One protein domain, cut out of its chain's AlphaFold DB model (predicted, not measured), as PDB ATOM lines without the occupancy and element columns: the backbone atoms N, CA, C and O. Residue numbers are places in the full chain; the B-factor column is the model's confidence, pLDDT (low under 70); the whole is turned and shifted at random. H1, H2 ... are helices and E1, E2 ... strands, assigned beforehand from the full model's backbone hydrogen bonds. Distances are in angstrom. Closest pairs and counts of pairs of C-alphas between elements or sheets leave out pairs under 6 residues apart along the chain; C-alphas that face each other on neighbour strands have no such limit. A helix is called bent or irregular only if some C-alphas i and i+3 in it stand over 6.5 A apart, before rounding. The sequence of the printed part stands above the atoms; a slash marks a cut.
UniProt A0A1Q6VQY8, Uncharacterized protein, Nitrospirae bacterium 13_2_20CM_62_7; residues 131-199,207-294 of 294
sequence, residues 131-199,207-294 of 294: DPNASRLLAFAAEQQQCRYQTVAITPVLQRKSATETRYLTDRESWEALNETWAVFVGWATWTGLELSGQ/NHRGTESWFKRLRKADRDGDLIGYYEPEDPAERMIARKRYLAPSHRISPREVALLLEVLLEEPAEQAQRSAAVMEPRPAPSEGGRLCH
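Overview. This is residues 131 to 199 and 207 to 294 of the 294 residues of an uncharacterized protein of Nitrospirae bacterium 13_2_20CM_62_7 (UniProt A0A1Q6VQY8). Two helices, H1 and the long H2, meet near the end of H1 and the beginning of H2 as a V, and H5 bridges the gap between their spreading arms, with H6 folded back on H5 and H3 packed on the far part of H2. The small strand hairpin E1 and E2 sits at the tip of the V, and residues 235 to 240, most of them in H4, stick out at one end. The printed part has 157 residues, with six named helices and two named strands in the order H1, E1, E2, H2, H3, H4, H5, H6; the class is mostly helix, and the sheet, E1 - E2, is antiparallel. The whole is compact, with a radius of gyration of the C-alphas of 15.8 A and spans of 47 by 36 by 27 A.

Along the chain. H1, residues 132 to 149, begins at C-alpha 132 (0.202, 11.313, -23.963) and is 23.9 A long; it is neither bent nor irregular, but only just: C-alphas 146 and 149 are 6.2 A apart. E1 is residues 151 to 154 and E2 residues 165 to 168. H2, residues 171 to 198, begins at C-alpha 171 (-5.814, 23.192, -3.396) and is 40.8 A long. H3, residues 212 to 224, is 18.1 A long. H4 is residues 236 to 241, H5 is residues 255 to 264 at 14.2 A, and H6, residues 270 to 277, ends at C-alpha 277 (-11.460, 29.227, -29.240).

Arrangement. H2 and H5 are the hubs, touching three helices each. They touch each other, H2 with residues 182 to 186 alone, at a steep tilt of 67 degrees, only just short of about perpendicular; their closest C-alphas, of Val 186 and Leu 261, are 7.6 A apart. H1 touches H2 with residues 141 to 149 alone, opposite ways at a steep tilt of 57 degrees, closest at the C-alphas of Tyr 149 and Ser 174, 4.9 A. H1 touches H5 with residues 133 to 137 alone, at a shallow tilt of 22 degrees; the closest C-alphas, of Asn 133 and Val 264, are 6.0 A apart. H3 touches H2 at a shallow tilt of 34 degrees, only just short of steep, closest at the C-alphas of Leu 196 and Trp 214, 7.5 A. H5 and H6 form a helical hairpin, closest at the C-alphas of Pro 255 and Ala 277, 4.5 A. In the hairpin E1 and E2, N 152 and O 167 are 2.9 A apart, within hydrogen-bond range. H4 touches no helix. Every O i to N i+4 pair is within hydrogen-bond range in H1, H2, H3, H5 and H6; in H4 it is 1 of 2.

Size, cuts and confidence. The C-alphas farthest apart, of Gln 199 and Ala 237, are 48.2 A apart. Residues 200 to 206 are not printed, and C-alphas 199 and 207 are 12.9 A apart across the cut. The links H3 to H4 and H4 to H5 are long; within them residues 230 to 231 pair antiparallel with residues 245 to 246. Residues 278 to 294, up to the chain's last residue, hold no named element. The mean pLDDT of the printed part is 88.6, and 16 residues are under 70, among them 284 to 292.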
ATOM      1  N   ASP A 131      -1.732   7.533 -21.750       93.38
ATOM      2  CA  ASP A 131      -2.099   8.374 -22.887       93.38
ATOM      3  C   ASP A 131      -1.347   9.729 -22.876       93.38
ATOM      4  O   ASP A 131      -1.551  10.555 -21.977       93.38
ATOM      5  N   PRO A 132      -0.525  10.041 -23.900       93.69
ATOM      6  CA  PRO A 132       0.202  11.313 -23.963       93.69
ATOM      7  C   PRO A 132      -0.701  12.556 -23.996       93.69
ATOM      8  O   PRO A 132      -0.336  13.596 -23.443       93.69
ATOM      9  N   ASN A 133      -1.890  12.470 -24.604       93.56
ATOM     10  CA  ASN A 133      -2.824  13.596 -24.627       93.56
ATOM     11  C   ASN A 133      -3.481  13.798 -23.256       93.56
ATOM     12  O   ASN A 133      -3.702  14.942 -22.861       93.56
ATOM     13  N   ALA A 134      -3.745  12.721 -22.510       94.75
ATOM     14  CA  ALA A 134      -4.193  12.808 -21.123       94.75
ATOM     15  C   ALA A 134      -3.122  13.431 -20.214       94.75
ATOM     16  O   ALA A 134      -3.440  14.275 -19.378       94.75
ATOM     17  N   SER A 135      -1.846  13.088 -20.427       95.69
ATOM     18  CA  SER A 135      -0.729  13.719 -19.713       95.69
ATOM     19  C   SER A 135      -0.645  15.218 -20.016       95.69
ATOM     20  O   SER A 135      -0.560  16.027 -19.090       95.69
ATOM     21  N   ARG A 136      -0.781  15.612 -21.291       96.06
ATOM     22  CA  ARG A 136      -0.870  17.026 -21.699       96.06
ATOM     23  C   ARG A 136      -2.045  17.743 -21.028       96.06
ATOM     24  O   ARG A 136      -1.881  18.869 -20.565       96.06
ATOM     25  N   LEU A 137      -3.210  17.097 -20.964       96.88
ATOM     26  CA  LEU A 137      -4.404  17.643 -20.318       96.88
ATOM     27  C   LEU A 137      -4.182  17.885 -18.821       96.88
ATOM     28  O   LEU A 137      -4.483  18.976 -18.345       96.88
ATOM     29  N   LEU A 138      -3.632  16.907 -18.093       97.00
ATOM     30  CA  LEU A 138      -3.368  17.046 -16.659       97.00
ATOM     31  C   LEU A 138      -2.269  18.062 -16.351       97.00
ATOM     32  O   LEU A 138      -2.413  18.826 -15.401       97.00
ATOM     33  N   ALA A 139      -1.201  18.111 -17.152       96.31
ATOM     34  CA  ALA A 139      -0.159  19.122 -16.994       96.31
ATOM     35  C   ALA A 139      -0.737  20.537 -17.155       96.31
ATOM     36  O   ALA A 139      -0.489  21.411 -16.325       96.31
ATOM     37  N   PHE A 140      -1.576  20.739 -18.173       97.12
ATOM     38  CA  PHE A 140      -2.262  22.010 -18.375       97.12
ATOM     39  C   PHE A 140      -3.274  22.306 -17.260       97.12
ATOM     40  O   PHE A 140      -3.359  23.441 -16.803       97.12
ATOM     41  N   ALA A 141      -4.016  21.305 -16.778       97.38
ATOM     42  CA  ALA A 141      -4.931  21.472 -15.651       97.38
ATOM     43  C   ALA A 141      -4.187  21.910 -14.379       97.38
ATOM     44  O   ALA A 141      -4.618  22.850 -13.720       97.38
ATOM     45  N   ALA A 142      -3.045  21.291 -14.064       96.31
ATOM     46  CA  ALA A 142      -2.222  21.658 -12.912       96.31
ATOM     47  C   ALA A 142      -1.708  23.103 -13.011       96.31
ATOM     48  O   ALA A 142      -1.723  23.842 -12.025       96.31
ATOM     49  N   GLU A 143      -1.306  23.529 -14.207       95.56
ATOM     50  CA  GLU A 143      -0.931  24.916 -14.455       95.56
ATOM     51  C   GLU A 143      -2.116  25.864 -14.240       95.56
ATOM     52  O   GLU A 143      -2.012  26.800 -13.444       95.56
ATOM     53  N   GLN A 144      -3.257  25.606 -14.895       95.12
ATOM     54  CA  GLN A 144      -4.462  26.431 -14.761       95.12
ATOM     55  C   GLN A 144      -4.935  26.506 -13.308       95.12
ATOM     56  O   GLN A 144      -5.314  27.582 -12.841       95.12
ATOM     57  N   GLN A 145      -4.871  25.397 -12.571       95.62
ATOM     58  CA  GLN A 145      -5.222  25.359 -11.158       95.62
ATOM     59  C   GLN A 145      -4.412  26.398 -10.376       95.62
ATOM     60  O   GLN A 145      -4.988  27.241  -9.690       95.62
ATOM     61  N   GLN A 146      -3.087  26.395 -10.549       91.44
ATOM     62  CA  GLN A 146      -2.177  27.292  -9.837       91.44
ATOM     63  C   GLN A 146      -2.289  28.749 -10.286       91.44
ATOM     64  O   GLN A 146      -2.257  29.656  -9.459       91.44
ATOM     65  N   CYS A 147      -2.375  29.002 -11.593       88.31
ATOM     66  CA  CYS A 147      -2.304  30.370 -12.100       88.31
ATOM     67  C   CYS A 147      -3.653  31.095 -12.098       88.31
ATOM     68  O   CYS A 147      -3.687  32.321 -11.986       88.31
ATOM     69  N   ARG A 148      -4.761  30.354 -12.210       89.88
ATOM     70  CA  ARG A 148      -6.077  30.922 -12.519       89.88
ATOM     71  C   ARG A 148      -7.165  30.555 -11.517       89.88
ATOM     72  O   ARG A 148      -8.060  31.366 -11.302       89.88
ATOM     73  N   TYR A 149      -7.116  29.358 -10.940       95.00
ATOM     74  CA  TYR A 149      -8.169  28.881 -10.039       95.00
ATOM     75  C   TYR A 149      -7.795  28.950  -8.554       95.00
ATOM     76  O   TYR A 149      -8.668  28.772  -7.716       95.00
ATOM     77  N   GLN A 150      -6.548  29.283  -8.201       94.31
ATOM     78  CA  GLN A 150      -6.167  29.583  -6.811       94.31
ATOM     79  C   GLN A 150      -6.724  30.918  -6.304       94.31
ATOM     80  O   GLN A 150      -7.052  31.036  -5.129       94.31
ATOM     81  N   THR A 151      -6.858  31.916  -7.178       93.19
ATOM     82  CA  THR A 151      -7.458  33.209  -6.831       93.19
ATOM     83  C   THR A 151      -8.571  33.497  -7.816       93.19
ATOM     84  O   THR A 151      -8.301  33.743  -8.990       93.19
ATOM     85  N   VAL A 152      -9.815  33.470  -7.343       93.44
ATOM     86  CA  VAL A 152     -10.994  33.644  -8.191       93.44
ATOM     87  C   VAL A 152     -11.821  34.842  -7.765       93.44
ATOM     88  O   VAL A 152     -11.854  35.214  -6.597       93.44
ATOM     89  N   ALA A 153     -12.552  35.427  -8.706       92.50
ATOM     90  CA  ALA A 153     -13.678  36.286  -8.377       92.50
ATOM     91  C   ALA A 153     -14.952  35.437  -8.372       92.50
ATOM     92  O   ALA A 153     -15.166  34.660  -9.302       92.50
ATOM     93  N   ILE A 154     -15.803  35.613  -7.367       91.69
ATOM     94  CA  ILE A 154     -17.132  34.999  -7.277       91.69
ATOM     95  C   ILE A 154     -18.219  36.065  -7.380       91.69
ATOM     96  O   ILE A 154     -17.980  37.236  -7.079       91.69
ATOM     97  N   THR A 155     -19.431  35.665  -7.759       85.62
ATOM     98  CA  THR A 155     -20.627  36.507  -7.615       85.62
ATOM     99  C   THR A 155     -21.350  36.104  -6.324       85.62
ATOM    100  O   THR A 155     -22.067  35.103  -6.320       85.62
ATOM    101  N   PRO A 156     -21.187  36.846  -5.208       70.75
ATOM    102  CA  PRO A 156     -21.640  36.398  -3.887       70.75
ATOM    103  C   PRO A 156     -23.165  36.309  -3.772       70.75
ATOM    104  O   PRO A 156     -23.684  35.540  -2.967       70.75
ATOM    105  N   VAL A 157     -23.889  37.080  -4.588       71.19
ATOM    106  CA  VAL A 157     -25.351  37.061  -4.673       71.19
ATOM    107  C   VAL A 157     -25.741  36.997  -6.144       71.19
ATOM    108  O   VAL A 157     -25.521  37.963  -6.871       71.19
ATOM    109  N   LEU A 158     -26.378  35.905  -6.579       63.69
ATOM    110  CA  LEU A 158     -26.769  35.683  -7.985       63.69
ATOM    111  C   LEU A 158     -27.606  36.834  -8.583       63.69
ATOM    112  O   LEU A 158     -27.551  37.102  -9.782       63.69
ATOM    113  N   GLN A 159     -28.361  37.543  -7.741       65.94
ATOM    114  CA  GLN A 159     -29.197  38.686  -8.126       65.94
ATOM    115  C   GLN A 159     -28.390  39.982  -8.337       65.94
ATOM    116  O   GLN A 159     -28.874  40.906  -8.984       65.94
ATOM    117  N   ARG A 160     -27.157  40.064  -7.818       70.88
ATOM    118  CA  ARG A 160     -26.243  41.209  -7.955       70.88
ATOM    119  C   ARG A 160     -25.048  40.823  -8.826       70.88
ATOM    120  O   ARG A 160     -23.921  40.759  -8.353       70.88
ATOM    121  N   LYS A 161     -25.305  40.596 -10.115       65.25
ATOM    122  CA  LYS A 161     -24.309  40.112 -11.092       65.25
ATOM    123  C   LYS A 161     -23.058  40.993 -11.239       65.25
ATOM    124  O   LYS A 161     -22.026  40.498 -11.670       65.25
ATOM    125  N   SER A 162     -23.145  42.282 -10.903       72.88
ATOM    126  CA  SER A 162     -22.011  43.216 -10.933       72.88
ATOM    127  C   SER A 162     -21.171  43.211  -9.655       72.88
ATOM    128  O   SER A 162     -20.041  43.692  -9.673       72.88
ATOM    129  N   ALA A 163     -21.703  42.684  -8.548       80.25
ATOM    130  CA  ALA A 163     -20.931  42.519  -7.330       80.25
ATOM    131  C   ALA A 163     -20.010  41.314  -7.512       80.25
ATOM    132  O   ALA A 163     -20.474  40.204  -7.782       80.25
ATOM    133  N   THR A 164     -18.709  41.544  -7.367       86.56
ATOM    134  CA  THR A 164     -17.709  40.481  -7.364       86.56
ATOM    135  C   THR A 164     -16.901  40.546  -6.082       86.56
ATOM    136  O   THR A 164     -16.661  41.624  -5.540       86.56
ATOM    137  N   GLU A 165     -16.528  39.380  -5.577       90.19
ATOM    138  CA  GLU A 165     -15.708  39.216  -4.380       90.19
ATOM    139  C   GLU A 165     -14.514  38.337  -4.741       90.19
ATOM    140  O   GLU A 165     -14.689  37.308  -5.390       90.19
ATOM    141  N   THR A 166     -13.306  38.750  -4.354       91.94
ATOM    142  CA  THR A 166     -12.097  37.948  -4.584       91.94
ATOM    143  C   THR A 166     -11.957  36.899  -3.488       91.94
ATOM    144  O   THR A 166     -12.113  37.209  -2.308       91.94
ATOM    145  N   ARG A 167     -11.648  35.666  -3.882       92.12
ATOM    146  CA  ARG A 167     -11.440  34.512  -3.014       92.12
ATOM    147  C   ARG A 167     -10.104  33.858  -3.311       92.12
ATOM    148  O   ARG A 167      -9.722  33.731  -4.470       92.12
ATOM    149  N   TYR A 168      -9.441  33.429  -2.247       93.81
ATOM    150  CA  TYR A 168      -8.257  32.585  -2.295       93.81
ATOM    151  C   TYR A 168      -8.707  31.177  -1.940       93.81
ATOM    152  O   TYR A 168      -9.230  30.965  -0.848       93.81
ATOM    153  N   LEU A 169      -8.581  30.267  -2.893       95.56
ATOM    154  CA  LEU A 169      -9.068  28.902  -2.785       95.56
ATOM    155  C   LEU A 169      -7.959  27.990  -2.283       95.56
ATOM    156  O   LEU A 169      -6.783  28.178  -2.608       95.56
ATOM    157  N   THR A 170      -8.340  26.972  -1.518       96.44
ATOM    158  CA  THR A 170      -7.429  25.876  -1.181       96.44
ATOM    159  C   THR A 170      -7.072  25.054  -2.427       96.44
ATOM    160  O   THR A 170      -7.666  25.202  -3.501       96.44
ATOM    161  N   ASP A 171      -6.122  24.124  -2.305       96.19
ATOM    162  CA  ASP A 171      -5.814  23.192  -3.396       96.19
ATOM    163  C   ASP A 171      -7.035  22.338  -3.786       96.19
ATOM    164  O   ASP A 171      -7.229  22.052  -4.968       96.19
ATOM    165  N   ARG A 172      -7.903  21.975  -2.829       95.75
ATOM    166  CA  ARG A 172      -9.133  21.222  -3.121       95.75
ATOM    167  C   ARG A 172     -10.153  22.089  -3.854       95.75
ATOM    168  O   ARG A 172     -10.630  21.693  -4.913       95.75
ATOM    169  N   GLU A 173     -10.447  23.276  -3.331       97.25
ATOM    170  CA  GLU A 173     -11.433  24.195  -3.916       97.25
ATOM    171  C   GLU A 173     -11.004  24.703  -5.297       97.25
ATOM    172  O   GLU A 173     -11.828  24.818  -6.198       97.25
ATOM    173  N   SER A 174      -9.710  24.978  -5.493       97.56
ATOM    174  CA  SER A 174      -9.172  25.399  -6.792       97.56
ATOM    175  C   SER A 174      -9.246  24.288  -7.837       97.56
ATOM    176  O   SER A 174      -9.578  24.558  -8.994       97.56
ATOM    177  N   TRP A 175      -8.974  23.039  -7.442       97.69
ATOM    178  CA  TRP A 175      -9.180  21.885  -8.315       97.69
ATOM    179  C   TRP A 175     -10.652  21.741  -8.689       97.69
ATOM    180  O   TRP A 175     -10.967  21.568  -9.862       97.69
ATOM    181  N   GLU A 176     -11.544  21.839  -7.707       97.38
ATOM    182  CA  GLU A 176     -12.983  21.726  -7.915       97.38
ATOM    183  C   GLU A 176     -13.490  22.820  -8.863       97.38
ATOM    184  O   GLU A 176     -14.104  22.510  -9.879       97.38
ATOM    185  N   ALA A 177     -13.105  24.079  -8.634       97.94
ATOM    186  CA  ALA A 177     -13.448  25.208  -9.497       97.94
ATOM    187  C   ALA A 177     -13.013  25.003 -10.959       97.94
ATOM    188  O   ALA A 177     -13.763  25.330 -11.888       97.94
ATOM    189  N   LEU A 178     -11.807  24.465 -11.176       98.25
ATOM    190  CA  LEU A 178     -11.308  24.115 -12.507       98.25
ATOM    191  C   LEU A 178     -12.119  22.973 -13.116       98.25
ATOM    192  O   LEU A 178     -12.628  23.107 -14.231       98.25
ATOM    193  N   ASN A 179     -12.239  21.867 -12.380       98.12
ATOM    194  CA  ASN A 179     -12.856  20.631 -12.844       98.12
ATOM    195  C   ASN A 179     -14.327  20.866 -13.217       98.12
ATOM    196  O   ASN A 179     -14.753  20.468 -14.296       98.12
ATOM    197  N   GLU A 180     -15.068  21.603 -12.391       98.06
ATOM    198  CA  GLU A 180     -16.452  22.024 -12.640       98.06
ATOM    199  C   GLU A 180     -16.568  22.934 -13.865       98.06
ATOM    200  O   GLU A 180     -17.434  22.748 -14.720       98.06
ATOM    201  N   THR A 181     -15.658  23.904 -14.014       98.25
ATOM    202  CA  THR A 181     -15.667  24.792 -15.188       98.25
ATOM    203  C   THR A 181     -15.467  24.006 -16.485       98.25
ATOM    204  O   THR A 181     -16.141  24.265 -17.486       98.25
ATOM    205  N   TRP A 182     -14.550  23.037 -16.483       98.50
ATOM    206  CA  TRP A 182     -14.287  22.195 -17.647       98.50
ATOM    207  C   TRP A 182     -15.441  21.227 -17.914       98.50
ATOM    208  O   TRP A 182     -15.861  21.098 -19.065       98.50
ATOM    209  N   ALA A 183     -16.017  20.624 -16.874       98.31
ATOM    210  CA  ALA A 183     -17.166  19.731 -16.978       98.31
ATOM    211  C   ALA A 183     -18.397  20.435 -17.569       98.31
ATOM    212  O   ALA A 183     -19.055  19.898 -18.465       98.31
ATOM    213  N   VAL A 184     -18.684  21.673 -17.136       97.88
ATOM    214  CA  VAL A 184     -19.740  22.525 -17.722       97.88
ATOM    215  C   VAL A 184     -19.523  22.690 -19.226       97.88
ATOM    216  O   VAL A 184     -20.453  22.488 -20.012       97.88
ATOM    217  N   PHE A 185     -18.294  23.004 -19.646       98.06
ATOM    218  CA  PHE A 185     -17.978  23.122 -21.066       98.06
ATOM    219  C   PHE A 185     -18.137  21.791 -21.808       98.06
ATOM    220  O   PHE A 185     -18.752  21.778 -22.871       98.06
ATOM    221  N   VAL A 186     -17.640  20.672 -21.272       97.69
ATOM    222  CA  VAL A 186     -17.738  19.348 -21.914       97.69
ATOM    223  C   VAL A 186     -19.197  18.934 -22.119       97.69
ATOM    224  O   VAL A 186     -19.562  18.509 -23.222       97.69
ATOM    225  N   GLY A 187     -20.051  19.124 -21.111       96.06
ATOM    226  CA  GLY A 187     -21.489  18.877 -21.217       96.06
ATOM    227  C   GLY A 187     -22.154  19.756 -22.281       96.06
ATOM    228  O   GLY A 187     -22.809  19.247 -23.198       96.06
ATOM    229  N   TRP A 188     -21.923  21.074 -22.220       96.50
ATOM    230  CA  TRP A 188     -22.449  22.040 -23.194       96.50
ATOM    231  C   TRP A 188     -22.010  21.713 -24.625       96.50
ATOM    232  O   TRP A 188     -22.818  21.710 -25.562       96.50
ATOM    233  N   ALA A 189     -20.724  21.421 -24.791       95.56
ATOM    234  CA  ALA A 189     -20.099  21.165 -26.067       95.56
ATOM    235  C   ALA A 189     -20.652  19.874 -26.674       95.56
ATOM    236  O   ALA A 189     -20.969  19.851 -27.865       95.56
ATOM    237  N   THR A 190     -20.769  18.803 -25.893       92.44
ATOM    238  CA  THR A 190     -21.255  17.504 -26.373       92.44
ATOM    239  C   THR A 190     -22.682  17.599 -26.892       92.44
ATOM    240  O   THR A 190     -22.940  17.249 -28.046       92.44
ATOM    241  N   TRP A 191     -23.586  18.162 -26.090       90.44
ATOM    242  CA  TRP A 191     -24.971  18.348 -26.507       90.44
ATOM    243  C   TRP A 191     -25.080  19.270 -27.740       90.44
ATOM    244  O   TRP A 191     -25.733  18.926 -28.727       90.44
ATOM    245  N   THR A 192     -24.402  20.422 -27.725       91.62
ATOM    246  CA  THR A 192     -24.473  21.386 -28.837       91.62
ATOM    247  C   THR A 192     -23.965  20.785 -30.148       91.62
ATOM    248  O   THR A 192     -24.532  21.043 -31.210       91.62
ATOM    249  N   GLY A 193     -22.911  19.966 -30.087       88.75
ATOM    250  CA  GLY A 193     -22.393  19.245 -31.248       88.75
ATOM    251  C   GLY A 193     -23.412  18.253 -31.813       88.75
ATOM    252  O   GLY A 193     -23.648  18.246 -33.024       88.75
ATOM    253  N   LEU A 194     -24.060  17.467 -30.946       85.94
ATOM    254  CA  LEU A 194     -25.079  16.498 -31.353       85.94
ATOM    255  C   LEU A 194     -26.276  17.176 -32.032       85.94
ATOM    256  O   LEU A 194     -26.695  16.749 -33.106       85.94
ATOM    257  N   GLU A 195     -26.789  18.268 -31.462       86.31
ATOM    258  CA  GLU A 195     -27.939  18.984 -32.030       86.31
ATOM    259  C   GLU A 195     -27.660  19.496 -33.446       86.31
ATOM    260  O   GLU A 195     -28.470  19.333 -34.360       86.31
ATOM    261  N   LEU A 196     -26.484  20.097 -33.644       85.00
ATOM    262  CA  LEU A 196     -26.072  20.613 -34.949       85.00
ATOM    263  C   LEU A 196     -25.855  19.492 -35.973       85.00
ATOM    264  O   LEU A 196     -26.005  19.734 -37.173       85.00
ATOM    265  N   SER A 197     -25.552  18.281 -35.502       76.31
ATOM    266  CA  SER A 197     -25.452  17.073 -36.326       76.31
ATOM    267  C   SER A 197     -26.837  16.554 -36.735       76.31
ATOM    268  O   SER A 197     -27.074  16.269 -37.909       76.31
ATOM    269  N   GLY A 198     -27.794  16.518 -35.801       65.81
ATOM    270  CA  GLY A 198     -29.168  16.061 -36.045       65.81
ATOM    271  C   GLY A 198     -29.970  16.942 -37.012       65.81
ATOM    272  O   GLY A 198     -30.829  16.445 -37.739       65.81
ATOM    273  N   GLN A 199     -29.653  18.238 -37.109       57.12
ATOM    274  CA  GLN A 199     -30.336  19.179 -38.009       57.12
ATOM    275  C   GLN A 199     -30.053  18.962 -39.513       57.12
ATOM    276  O   GLN A 199     -30.675  19.634 -40.338       57.12
ATOM    277  N   ASN A 207     -17.912  16.294 -38.206       61.56
ATOM    278  CA  ASN A 207     -17.605  17.200 -37.133       61.56
ATOM    279  C   ASN A 207     -18.195  18.593 -37.475       61.56
ATOM    280  O   ASN A 207     -17.698  19.319 -38.339       61.56
ATOM    281  N   HIS A 208     -19.317  18.935 -36.836       73.25
ATOM    282  CA  HIS A 208     -20.058  20.176 -37.078       73.25
ATOM    283  C   HIS A 208     -19.554  21.352 -36.235       73.25
ATOM    284  O   HIS A 208     -20.040  22.480 -36.396       73.25
ATOM    285  N   ARG A 209     -18.538  21.124 -35.397       74.62
ATOM    286  CA  ARG A 209     -17.897  22.163 -34.587       74.62
ATOM    287  C   ARG A 209     -17.037  23.125 -35.417       74.62
ATOM    288  O   ARG A 209     -16.496  24.088 -34.890       74.62
ATOM    289  N   GLY A 210     -16.982  22.924 -36.737       73.69
ATOM    290  CA  GLY A 210     -16.440  23.866 -37.726       73.69
ATOM    291  C   GLY A 210     -17.431  24.766 -38.441       73.69
ATOM    292  O   GLY A 210     -17.047  25.475 -39.372       73.69
ATOM    293  N   THR A 211     -18.701  24.745 -38.042       85.94
ATOM    294  CA  THR A 211     -19.748  25.535 -38.698       85.94
ATOM    295  C   THR A 211     -19.955  26.901 -38.044       85.94
ATOM    296  O   THR A 211     -19.770  27.069 -36.841       85.94
ATOM    297  N   GLU A 212     -20.451  27.875 -38.815       90.62
ATOM    298  CA  GLU A 212     -20.829  29.189 -38.269       90.62
ATOM    299  C   GLU A 212     -21.912  29.078 -37.182       90.62
ATOM    300  O   GLU A 212     -21.913  29.833 -36.213       90.62
ATOM    301  N   SER A 213     -22.812  28.092 -37.287       92.19
ATOM    302  CA  SER A 213     -23.817  27.816 -36.255       92.19
ATOM    303  C   SER A 213     -23.186  27.433 -34.915       92.19
ATOM    304  O   SER A 213     -23.651  27.897 -33.873       92.19
ATOM    305  N   TRP A 214     -22.125  26.620 -34.934       94.19
ATOM    306  CA  TRP A 214     -21.351  26.289 -33.740       94.19
ATOM    307  C   TRP A 214     -20.666  27.534 -33.167       94.19
ATOM    308  O   TRP A 214     -20.865  27.858 -31.997       94.19
ATOM    309  N   PHE A 215     -19.953  28.298 -34.002       95.56
ATOM    310  CA  PHE A 215     -19.262  29.518 -33.568       95.56
ATOM    311  C   PHE A 215     -20.211  30.549 -32.953       95.56
ATOM    312  O   PHE A 215     -19.919  31.121 -31.901       95.56
ATOM    313  N   LYS A 216     -21.384  30.759 -33.558       95.50
ATOM    314  CA  LYS A 216     -22.413  31.659 -33.029       95.50
ATOM    315  C   LYS A 216     -22.895  31.225 -31.644       95.50
ATOM    316  O   LYS A 216     -23.115  32.081 -30.788       95.50
ATOM    317  N   ARG A 217     -23.070  29.920 -31.422       95.94
ATOM    318  CA  ARG A 217     -23.507  29.371 -30.131       95.94
ATOM    319  C   ARG A 217     -22.419  29.471 -29.073       95.94
ATOM    320  O   ARG A 217     -22.728  29.921 -27.978       95.94
ATOM    321  N   LEU A 218     -21.171  29.147 -29.415       96.88
ATOM    322  CA  LEU A 218     -20.033  29.289 -28.504       96.88
ATOM    323  C   LEU A 218     -19.852  30.747 -28.065       96.88
ATOM    324  O   LEU A 218     -19.783  31.028 -26.876       96.88
ATOM    325  N   ARG A 219     -19.903  31.694 -29.009       96.25
ATOM    326  CA  ARG A 219     -19.833  33.135 -28.714       96.25
ATOM    327  C   ARG A 219     -20.995  33.624 -27.847       96.25
ATOM    328  O   ARG A 219     -20.842  34.561 -27.071       96.25
ATOM    329  N   LYS A 220     -22.189  33.048 -28.009       95.75
ATOM    330  CA  LYS A 220     -23.335  33.370 -27.151       95.75
ATOM    331  C   LYS A 220     -23.126  32.820 -25.736       95.75
ATOM    332  O   LYS A 220     -23.268  33.584 -24.794       95.75
ATOM    333  N   ALA A 221     -22.751  31.549 -25.611       95.38
ATOM    334  CA  ALA A 221     -22.524  30.891 -24.324       95.38
ATOM    335  C   ALA A 221     -21.408  31.571 -23.509       95.38
ATOM    336  O   ALA A 221     -21.556  31.781 -22.308       95.38
ATOM    337  N   ASP A 222     -20.327  31.983 -24.176       93.69
ATOM    338  CA  ASP A 222     -19.226  32.737 -23.567       93.69
ATOM    339  C   ASP A 222     -19.693  34.089 -22.995       93.69
ATOM    340  O   ASP A 222     -19.379  34.420 -21.853       93.69
ATOM    341  N   ARG A 223     -20.507  34.844 -23.748       91.19
ATOM    342  CA  ARG A 223     -21.014  36.166 -23.331       91.19
ATOM    343  C   ARG A 223     -22.097  36.109 -22.265       91.19
ATOM    344  O   ARG A 223     -22.153  36.983 -21.404       91.19
ATOM    345  N   ASP A 224     -22.956  35.102 -22.329       90.44
ATOM    346  CA  ASP A 224     -24.089  34.980 -21.411       90.44
ATOM    347  C   ASP A 224     -23.680  34.382 -20.054       90.44
ATOM    348  O   ASP A 224     -24.459  34.428 -19.099       90.44
ATOM    349  N   GLY A 225     -22.439  33.894 -19.943       86.31
ATOM    350  CA  GLY A 225     -21.912  33.285 -18.725       86.31
ATOM    351  C   GLY A 225     -22.351  31.832 -18.538       86.31
ATOM    352  O   GLY A 225     -22.358  31.344 -17.414       86.31
ATOM    353  N   ASP A 226     -22.694  31.134 -19.624       91.38
ATOM    354  CA  ASP A 226     -23.118  29.728 -19.583       91.38
ATOM    355  C   ASP A 226     -21.935  28.774 -19.312       91.38
ATOM    356  O   ASP A 226     -22.135  27.622 -18.939       91.38
ATOM    357  N   LEU A 227     -20.694  29.241 -19.511       94.88
ATOM    358  CA  LEU A 227     -19.454  28.457 -19.408       94.88
ATOM    359  C   LEU A 227     -18.660  28.795 -18.134       94.88
ATOM    360  O   LEU A 227     -17.463  29.107 -18.174       94.88
ATOM    361  N   ILE A 228     -19.369  28.800 -17.006       93.25
ATOM    362  CA  ILE A 228     -18.879  29.193 -15.684       93.25
ATOM    363  C   ILE A 228     -19.047  28.015 -14.721       93.25
ATOM    364  O   ILE A 228     -20.145  27.478 -14.585       93.25
ATOM    365  N   GLY A 229     -17.963  27.640 -14.041       95.12
ATOM    366  CA  GLY A 229     -17.998  26.647 -12.970       95.12
ATOM    367  C   GLY A 229     -18.329  27.236 -11.598       95.12
ATOM    368  O   GLY A 229     -18.642  28.419 -11.429       95.12
ATOM    369  N   TYR A 230     -18.222  26.388 -10.590       95.69
ATOM    370  CA  TYR A 230     -18.367  26.733  -9.181       95.69
ATOM    371  C   TYR A 230     -17.418  25.866  -8.352       95.69
ATOM    372  O   TYR A 230     -16.778  24.970  -8.887       95.69
ATOM    373  N   TYR A 231     -17.342  26.131  -7.054       96.44
ATOM    374  CA  TYR A 231     -16.751  25.209  -6.083       96.44
ATOM    375  C   TYR A 231     -17.638  25.111  -4.839       96.44
ATOM    376  O   TYR A 231     -18.412  26.033  -4.540       96.44
ATOM    377  N   GLU A 232     -17.528  24.005  -4.115       94.75
ATOM    378  CA  GLU A 232     -18.113  23.811  -2.796       94.75
ATOM    379  C   GLU A 232     -17.099  24.192  -1.705       94.75
ATOM    380  O   GLU A 232     -16.035  23.571  -1.607       94.75
ATOM    381  N   PRO A 233     -17.405  25.201  -0.864       94.31
ATOM    382  CA  PRO A 233     -16.486  25.641   0.183       94.31
ATOM    383  C   PRO A 233     -16.087  24.504   1.134       94.31
ATOM    384  O   PRO A 233     -16.937  23.720   1.555       94.31
ATOM    385  N   GLU A 234     -14.818  24.413   1.535       93.81
ATOM    386  CA  GLU A 234     -14.408  23.413   2.536       93.81
ATOM    387  C   GLU A 234     -14.985  23.744   3.916       93.81
ATOM    388  O   GLU A 234     -15.472  22.853   4.626       93.81
ATOM    389  N   ASP A 235     -14.973  25.038   4.261       92.88
ATOM    390  CA  ASP A 235     -15.467  25.556   5.532       92.88
ATOM    391  C   ASP A 235     -16.956  25.196   5.716       92.88
ATOM    392  O   ASP A 235     -17.823  25.680   4.973       92.88
ATOM    393  N   PRO A 236     -17.295  24.357   6.714       92.62
ATOM    394  CA  PRO A 236     -18.679  24.015   7.012       92.62
ATOM    395  C   PRO A 236     -19.546  25.241   7.319       92.62
ATOM    396  O   PRO A 236     -20.718  25.259   6.937       92.62
ATOM    397  N   ALA A 237     -18.994  26.272   7.971       91.94
ATOM    398  CA  ALA A 237     -19.731  27.490   8.292       91.94
ATOM    399  C   ALA A 237     -20.114  28.256   7.019       91.94
ATOM    400  O   ALA A 237     -21.228  28.774   6.911       91.94
ATOM    401  N   GLU A 238     -19.234  28.269   6.017       88.50
ATOM    402  CA  GLU A 238     -19.544  28.849   4.717       88.50
ATOM    403  C   GLU A 238     -20.577  28.014   3.945       88.50
ATOM    404  O   GLU A 238     -21.528  28.578   3.395       88.50
ATOM    405  N   ARG A 239     -20.463  26.678   3.960       90.19
ATOM    406  CA  ARG A 239     -21.430  25.778   3.299       90.19
ATOM    407  C   ARG A 239     -22.850  25.900   3.840       90.19
ATOM    408  O   ARG A 239     -23.806  25.693   3.090       90.19
ATOM    409  N   MET A 240     -23.007  26.264   5.113       87.94
ATOM    410  CA  MET A 240     -24.321  26.570   5.691       87.94
ATOM    411  C   MET A 240     -24.986  27.787   5.033       87.94
ATOM    412  O   MET A 240     -26.213  27.852   4.974       87.94
ATOM    413  N   ILE A 241     -24.193  28.739   4.539       86.50
ATOM    414  CA  ILE A 241     -24.673  29.965   3.892       86.50
ATOM    415  C   ILE A 241     -24.861  29.735   2.391       86.50
ATOM    416  O   ILE A 241     -25.887  30.110   1.824       86.50
ATOM    417  N   ALA A 242     -23.871  29.126   1.741       86.38
ATOM    418  CA  ALA A 242     -23.886  28.846   0.316       86.38
ATOM    419  C   ALA A 242     -23.230  27.491   0.046       86.38
ATOM    420  O   ALA A 242     -22.017  27.350   0.162       86.38
ATOM    421  N   ARG A 243     -24.036  26.507  -0.373       89.38
ATOM    422  CA  ARG A 243     -23.529  25.175  -0.743       89.38
ATOM    423  C   ARG A 243     -22.534  25.229  -1.901       89.38
ATOM    424  O   ARG A 243     -21.591  24.459  -1.911       89.38
ATOM    425  N   LYS A 244     -22.750  26.148  -2.850       92.06
ATOM    426  CA  LYS A 244     -21.912  26.361  -4.035       92.06
ATOM    427  C   LYS A 244     -21.580  27.841  -4.181       92.06
ATOM    428  O   LYS A 244     -22.450  28.698  -3.997       92.06
ATOM    429  N   ARG A 245     -20.338  28.141  -4.557       93.12
ATOM    430  CA  ARG A 245     -19.872  29.483  -4.922       93.12
ATOM    431  C   ARG A 245     -19.595  29.533  -6.416       93.12
ATOM    432  O   ARG A 245     -18.624  28.965  -6.900       93.12
ATOM    433  N   TYR A 246     -20.469  30.218  -7.146       93.00
ATOM    434  CA  TYR A 246     -20.316  30.396  -8.586       93.00
ATOM    435  C   TYR A 246     -19.231  31.420  -8.891       93.00
ATOM    436  O   TYR A 246     -19.204  32.515  -8.313       93.00
ATOM    437  N   LEU A 247     -18.359  31.060  -9.829       93.62
ATOM    438  CA  LEU A 247     -17.329  31.960 -10.317       93.62
ATOM    439  C   LEU A 247     -17.981  33.154 -11.034       93.62
ATOM    440  O   LEU A 247     -19.050  33.054 -11.634       93.62
ATOM    441  N   ALA A 248     -17.347  34.317 -10.959       91.38
ATOM    442  CA  ALA A 248     -17.795  35.501 -11.674       91.38
ATOM    443  C   ALA A 248     -17.555  35.335 -13.187       91.38
ATOM    444  O   ALA A 248     -16.667  34.578 -13.590       91.38
ATOM    445  N   PRO A 249     -18.239  36.108 -14.054       88.75
ATOM    446  CA  PRO A 249     -18.007  36.069 -15.502       88.75
ATOM    447  C   PRO A 249     -16.551  36.306 -15.929       88.75
ATOM    448  O   PRO A 249     -16.111  35.769 -16.941       88.75
ATOM    449  N   SER A 250     -15.764  37.039 -15.133       88.00
ATOM    450  CA  SER A 250     -14.319  37.213 -15.357       88.00
ATOM    451  C   SER A 250     -13.508  35.913 -15.234       88.00
ATOM    452  O   SER A 250     -12.374  35.856 -15.707       88.00
ATOM    453  N   HIS A 251     -14.087  34.873 -14.629       91.06
ATOM    454  CA  HIS A 251     -13.515  33.543 -14.418       91.06
ATOM    455  C   HIS A 251     -14.220  32.445 -15.234       91.06
ATOM    456  O   HIS A 251     -13.989  31.262 -14.991       91.06
ATOM    457  N   ARG A 252     -15.005  32.807 -16.259       92.56
ATOM    458  CA  ARG A 252     -15.485  31.857 -17.283       92.56
ATOM    459  C   ARG A 252     -14.320  31.154 -17.984       92.56
ATOM    460  O   ARG A 252     -13.221  31.722 -18.065       92.56
ATOM    461  N   ILE A 253     -14.534  29.945 -18.498       95.44
ATOM    462  CA  ILE A 253     -13.498  29.153 -19.187       95.44
ATOM    463  C   ILE A 253     -12.738  29.979 -20.250       95.44
ATOM    464  O   ILE A 253     -13.326  30.806 -20.949       95.44
ATOM    465  N   SER A 254     -11.409  29.840 -20.335       94.44
ATOM    466  CA  SER A 254     -10.602  30.593 -21.311       94.44
ATOM    467  C   SER A 254     -10.647  29.973 -22.711       94.44
ATOM    468  O   SER A 254     -10.861  28.768 -22.850       94.44
ATOM    469  N   PRO A 255     -10.317  30.762 -23.752       95.62
ATOM    470  CA  PRO A 255     -10.095  30.229 -25.094       95.62
ATOM    471  C   PRO A 255      -9.045  29.106 -25.143       95.62
ATOM    472  O   PRO A 255      -9.234  28.123 -25.856       95.62
ATOM    473  N   ARG A 256      -7.954  29.210 -24.366       95.06
ATOM    474  CA  ARG A 256      -6.891  28.184 -24.335       95.06
ATOM    475  C   ARG A 256      -7.400  26.860 -23.763       95.06
ATOM    476  O   ARG A 256      -7.141  25.814 -24.350       95.06
ATOM    477  N   GLU A 257      -8.162  26.918 -22.672       96.88
ATOM    478  CA  GLU A 257      -8.827  25.746 -22.085       96.88
ATOM    479  C   GLU A 257      -9.807  25.112 -23.080       96.88
ATOM    480  O   GLU A 257      -9.760  23.905 -23.306       96.88
ATOM    481  N   VAL A 258     -10.633  25.921 -23.752       97.31
ATOM    482  CA  VAL A 258     -11.579  25.436 -24.771       97.31
ATOM    483  C   VAL A 258     -10.869  24.750 -25.936       97.31
ATOM    484  O   VAL A 258     -11.292  23.669 -26.342       97.31
ATOM    485  N   ALA A 259      -9.787  25.333 -26.463       97.06
ATOM    486  CA  ALA A 259      -9.011  24.713 -27.535       97.06
ATOM    487  C   ALA A 259      -8.456  23.345 -27.106       97.06
ATOM    488  O   ALA A 259      -8.601  22.366 -27.836       97.06
ATOM    489  N   LEU A 260      -7.877  23.261 -25.905       97.12
ATOM    490  CA  LEU A 260      -7.322  22.012 -25.397       97.12
ATOM    491  C   LEU A 260      -8.400  20.938 -25.200       97.12
ATOM    492  O   LEU A 260      -8.199  19.798 -25.611       97.12
ATOM    493  N   LEU A 261      -9.538  21.287 -24.594       97.50
ATOM    494  CA  LEU A 261     -10.632  20.342 -24.347       97.50
ATOM    495  C   LEU A 261     -11.251  19.841 -25.653       97.50
ATOM    496  O   LEU A 261     -11.530  18.651 -25.784       97.50
ATOM    497  N   LEU A 262     -11.427  20.730 -26.634       95.75
ATOM    498  CA  LEU A 262     -11.901  20.344 -27.960       95.75
ATOM    499  C   LEU A 262     -10.951  19.341 -28.617       95.75
ATOM    500  O   LEU A 262     -11.399  18.311 -29.109       95.75
ATOM    501  N   GLU A 263      -9.649  19.616 -28.587       94.62
ATOM    502  CA  GLU A 263      -8.644  18.764 -29.221       94.62
ATOM    503  C   GLU A 263      -8.477  17.414 -28.500       94.62
ATOM    504  O   GLU A 263      -8.493  16.361 -29.133       94.62
ATOM    505  N   VAL A 264      -8.326  17.423 -27.171       93.56
ATOM    506  CA  VAL A 264      -7.978  16.217 -26.397       93.56
ATOM    507  C   VAL A 264      -9.182  15.326 -26.111       93.56
ATOM    508  O   VAL A 264      -9.069  14.103 -26.221       93.56
ATOM    509  N   LEU A 265     -10.307  15.914 -25.694       92.25
ATOM    510  CA  LEU A 265     -11.478  15.157 -25.236       92.25
ATOM    511  C   LEU A 265     -12.508  14.966 -26.333       92.25
ATOM    512  O   LEU A 265     -13.087  13.890 -26.446       92.25
ATOM    513  N   LEU A 266     -12.765  16.026 -27.100       90.69
ATOM    514  CA  LEU A 266     -13.829  16.043 -28.102       90.69
ATOM    515  C   LEU A 266     -13.327  15.657 -29.499       90.69
ATOM    516  O   LEU A 266     -14.113  15.665 -30.441       90.69
ATOM    517  N   GLU A 267     -12.049  15.271 -29.596       88.12
ATOM    518  CA  GLU A 267     -11.409  14.694 -30.783       88.12
ATOM    519  C   GLU A 267     -11.457  15.631 -32.007       88.12
ATOM    520  O   GLU A 267     -11.505  15.207 -33.163       88.12
ATOM    521  N   GLU A 268     -11.431  16.941 -31.751       89.88
ATOM    522  CA  GLU A 268     -11.396  17.969 -32.782       89.88
ATOM    523  C   GLU A 268      -9.986  18.123 -33.369       89.88
ATOM    524  O   GLU A 268      -9.007  18.166 -32.621       89.88
ATOM    525  N   PRO A 269      -9.837  18.307 -34.695       91.69
ATOM    526  CA  PRO A 269      -8.559  18.710 -35.268       91.69
ATOM    527  C   PRO A 269      -8.046  20.000 -34.613       91.69
ATOM    528  O   PRO A 269      -8.818  20.939 -34.414       91.69
ATOM    529  N   ALA A 270      -6.741  20.085 -34.341       92.94
ATOM    530  CA  ALA A 270      -6.144  21.221 -33.632       92.94
ATOM    531  C   ALA A 270      -6.502  22.581 -34.262       92.94
ATOM    532  O   ALA A 270      -6.894  23.509 -33.559       92.94
ATOM    533  N   GLU A 271      -6.460  22.696 -35.593       93.19
ATOM    534  CA  GLU A 271      -6.867  23.920 -36.299       93.19
ATOM    535  C   GLU A 271      -8.330  24.296 -36.006       93.19
ATOM    536  O   GLU A 271      -8.658  25.460 -35.772       93.19
ATOM    537  N   GLN A 272      -9.220  23.305 -35.967       92.38
ATOM    538  CA  GLN A 272     -10.643  23.502 -35.712       92.38
ATOM    539  C   GLN A 272     -10.920  23.891 -34.251       92.38
ATOM    540  O   GLN A 272     -11.750  24.767 -33.977       92.38
ATOM    541  N   ALA A 273     -10.188  23.293 -33.314       94.56
ATOM    542  CA  ALA A 273     -10.221  23.664 -31.907       94.56
ATOM    543  C   ALA A 273      -9.761  25.119 -31.698       94.56
ATOM    544  O   ALA A 273     -10.455  25.900 -31.044       94.56
ATOM    545  N   GLN A 274      -8.660  25.523 -32.342       95.25
ATOM    546  CA  GLN A 274      -8.157  26.901 -32.297       95.25
ATOM    547  C   GLN A 274      -9.143  27.901 -32.914       95.25
ATOM    548  O   GLN A 274      -9.415  28.948 -32.328       95.25
ATOM    549  N   ARG A 275      -9.752  27.570 -34.059       95.12
ATOM    550  CA  ARG A 275     -10.780  28.418 -34.689       95.12
ATOM    551  C   ARG A 275     -12.009  28.604 -33.800       95.12
ATOM    552  O   ARG A 275     -12.579  29.689 -33.785       95.12
ATOM    553  N   SER A 276     -12.400  27.569 -33.057       95.06
ATOM    554  CA  SER A 276     -13.495  27.647 -32.085       95.06
ATOM    555  C   SER A 276     -13.129  28.543 -30.900       95.06
ATOM    556  O   SER A 276     -13.891  29.438 -30.549       95.06
ATOM    557  N   ALA A 277     -11.943  28.369 -30.321       95.00
ATOM    558  CA  ALA A 277     -11.460  29.227 -29.240       95.00
ATOM    559  C   ALA A 277     -11.361  30.705 -29.658       95.00
ATOM    560  O   ALA A 277     -11.708  31.593 -28.883       95.00
ATOM    561  N   ALA A 278     -10.962  30.983 -30.903       95.25
ATOM    562  CA  ALA A 278     -10.792  32.340 -31.420       95.25
ATOM    563  C   ALA A 278     -12.095  33.158 -31.527       95.25
ATOM    564  O   ALA A 278     -12.027  34.377 -31.684       95.25
ATOM    565  N   VAL A 279     -13.278  32.530 -31.461       95.31
ATOM    566  CA  VAL A 279     -14.558  33.264 -31.504       95.31
ATOM    567  C   VAL A 279     -15.048  33.735 -30.137       95.31
ATOM    568  O   VAL A 279     -16.042  34.466 -30.082       95.31
ATOM    569  N   MET A 280     -14.387  33.296 -29.065       94.38
ATOM    570  CA  MET A 280     -14.659  33.702 -27.689       94.38
ATOM    571  C   MET A 280     -14.022  35.059 -27.390       94.38
ATOM    572  O   MET A 280     -13.041  35.459 -28.021       94.38
ATOM    573  N   GLU A 281     -14.561  35.775 -26.410       88.38
ATOM    574  CA  GLU A 281     -14.017  37.068 -26.021       88.38
ATOM    575  C   GLU A 281     -12.644  36.901 -25.347       88.38
ATOM    576  O   GLU A 281     -12.474  36.024 -24.480       88.38
ATOM    577  N   PRO A 282     -11.658  37.759 -25.682       80.69
ATOM    578  CA  PRO A 282     -10.410  37.823 -24.942       80.69
ATOM    579  C   PRO A 282     -10.710  38.072 -23.470       80.69
ATOM    580  O   PRO A 282     -11.572  38.881 -23.120       80.69
ATOM    581  N   ARG A 283     -10.002  37.371 -22.590       70.19
ATOM    582  CA  ARG A 283     -10.155  37.629 -21.165       70.19
ATOM    583  C   ARG A 283      -9.524  38.976 -20.795       70.19
ATOM    584  O   ARG A 283      -8.454  39.300 -21.315       70.19
ATOM    585  N   PRO A 284     -10.117  39.709 -19.839       61.75
ATOM    586  CA  PRO A 284      -9.394  40.747 -19.120       61.75
ATOM    587  C   PRO A 284      -8.141  40.143 -18.471       61.75
ATOM    588  O   PRO A 284      -8.171  38.992 -18.015       61.75
ATOM    589  N   ALA A 285      -7.049  40.910 -18.434       56.53
ATOM    590  CA  ALA A 285      -5.838  40.526 -17.715       56.53
ATOM    591  C   ALA A 285      -6.173  40.170 -16.251       56.53
ATOM    592  O   ALA A 285      -7.131  40.731 -15.704       56.53
ATOM    593  N   PRO A 286      -5.436  39.238 -15.618       56.09
ATOM    594  CA  PRO A 286      -5.653  38.926 -14.213       56.09
ATOM    595  C   PRO A 286      -5.596  40.211 -13.379       56.09
ATOM    596  O   PRO A 286      -4.732  41.063 -13.589       56.09
ATOM    597  N   SER A 287      -6.538  40.358 -12.448       52.41
ATOM    598  CA  SER A 287      -6.457  41.380 -11.404       52.41
ATOM    599  C   SER A 287      -5.221  41.140 -10.528       52.41
ATOM    600  O   SER A 287      -4.699  40.023 -10.488       52.41
ATOM    601  N   GLU A 288      -4.739  42.193  -9.860       44.12
ATOM    602  CA  GLU A 288      -3.505  42.182  -9.058       44.12
ATOM    603  C   GLU A 288      -3.353  40.901  -8.215       44.12
ATOM    604  O   GLU A 288      -4.237  40.540  -7.440       44.12
ATOM    605  N   GLY A 289      -2.222  40.205  -8.387       53.22
ATOM    606  CA  GLY A 289      -1.876  38.984  -7.648       53.22
ATOM    607  C   GLY A 289      -2.078  37.659  -8.397       53.22
ATOM    608  O   GLY A 289      -1.618  36.628  -7.907       53.22
ATOM    609  N   GLY A 290      -2.706  37.649  -9.579       54.19
ATOM    610  CA  GLY A 290      -2.795  36.442 -10.415       54.19
ATOM    611  C   GLY A 290      -1.458  36.085 -11.075       54.19
ATOM    612  O   GLY A 290      -0.805  36.952 -11.661       54.19
ATOM    613  N   ARG A 291      -1.037  34.811 -11.013       64.75
ATOM    614  CA  ARG A 291       0.121  34.347 -11.800       64.75
ATOM    615  C   ARG A 291      -0.265  34.291 -13.276       64.75
ATOM    616  O   ARG A 291      -1.387  33.941 -13.628       64.75
ATOM    617  N   LEU A 292       0.685  34.612 -14.148       66.56
ATOM    618  CA  LEU A 292       0.510  34.405 -15.581       66.56
ATOM    619  C   LEU A 292       0.520  32.900 -15.872       66.56
ATOM    620  O   LEU A 292       1.416  32.192 -15.420       66.56
ATOM    621  N   CYS A 293      -0.477  32.433 -16.620       72.00
ATOM    622  CA  CYS A 293      -0.461  31.101 -17.214       72.00
ATOM    623  C   CYS A 293       0.342  31.166 -18.521       72.00
ATOM    624  O   CYS A 293       0.039  32.009 -19.375       72.00
ATOM    625  N   HIS A 294       1.335  30.301 -18.682       60.72
ATOM    626  CA  HIS A 294       2.180  30.173 -19.869       60.72
ATOM    627  C   HIS A 294       1.559  29.233 -20.901       60.72
ATOM    628  O   HIS A 294       0.664  28.438 -20.554       60.72
TER     629      HIS A 294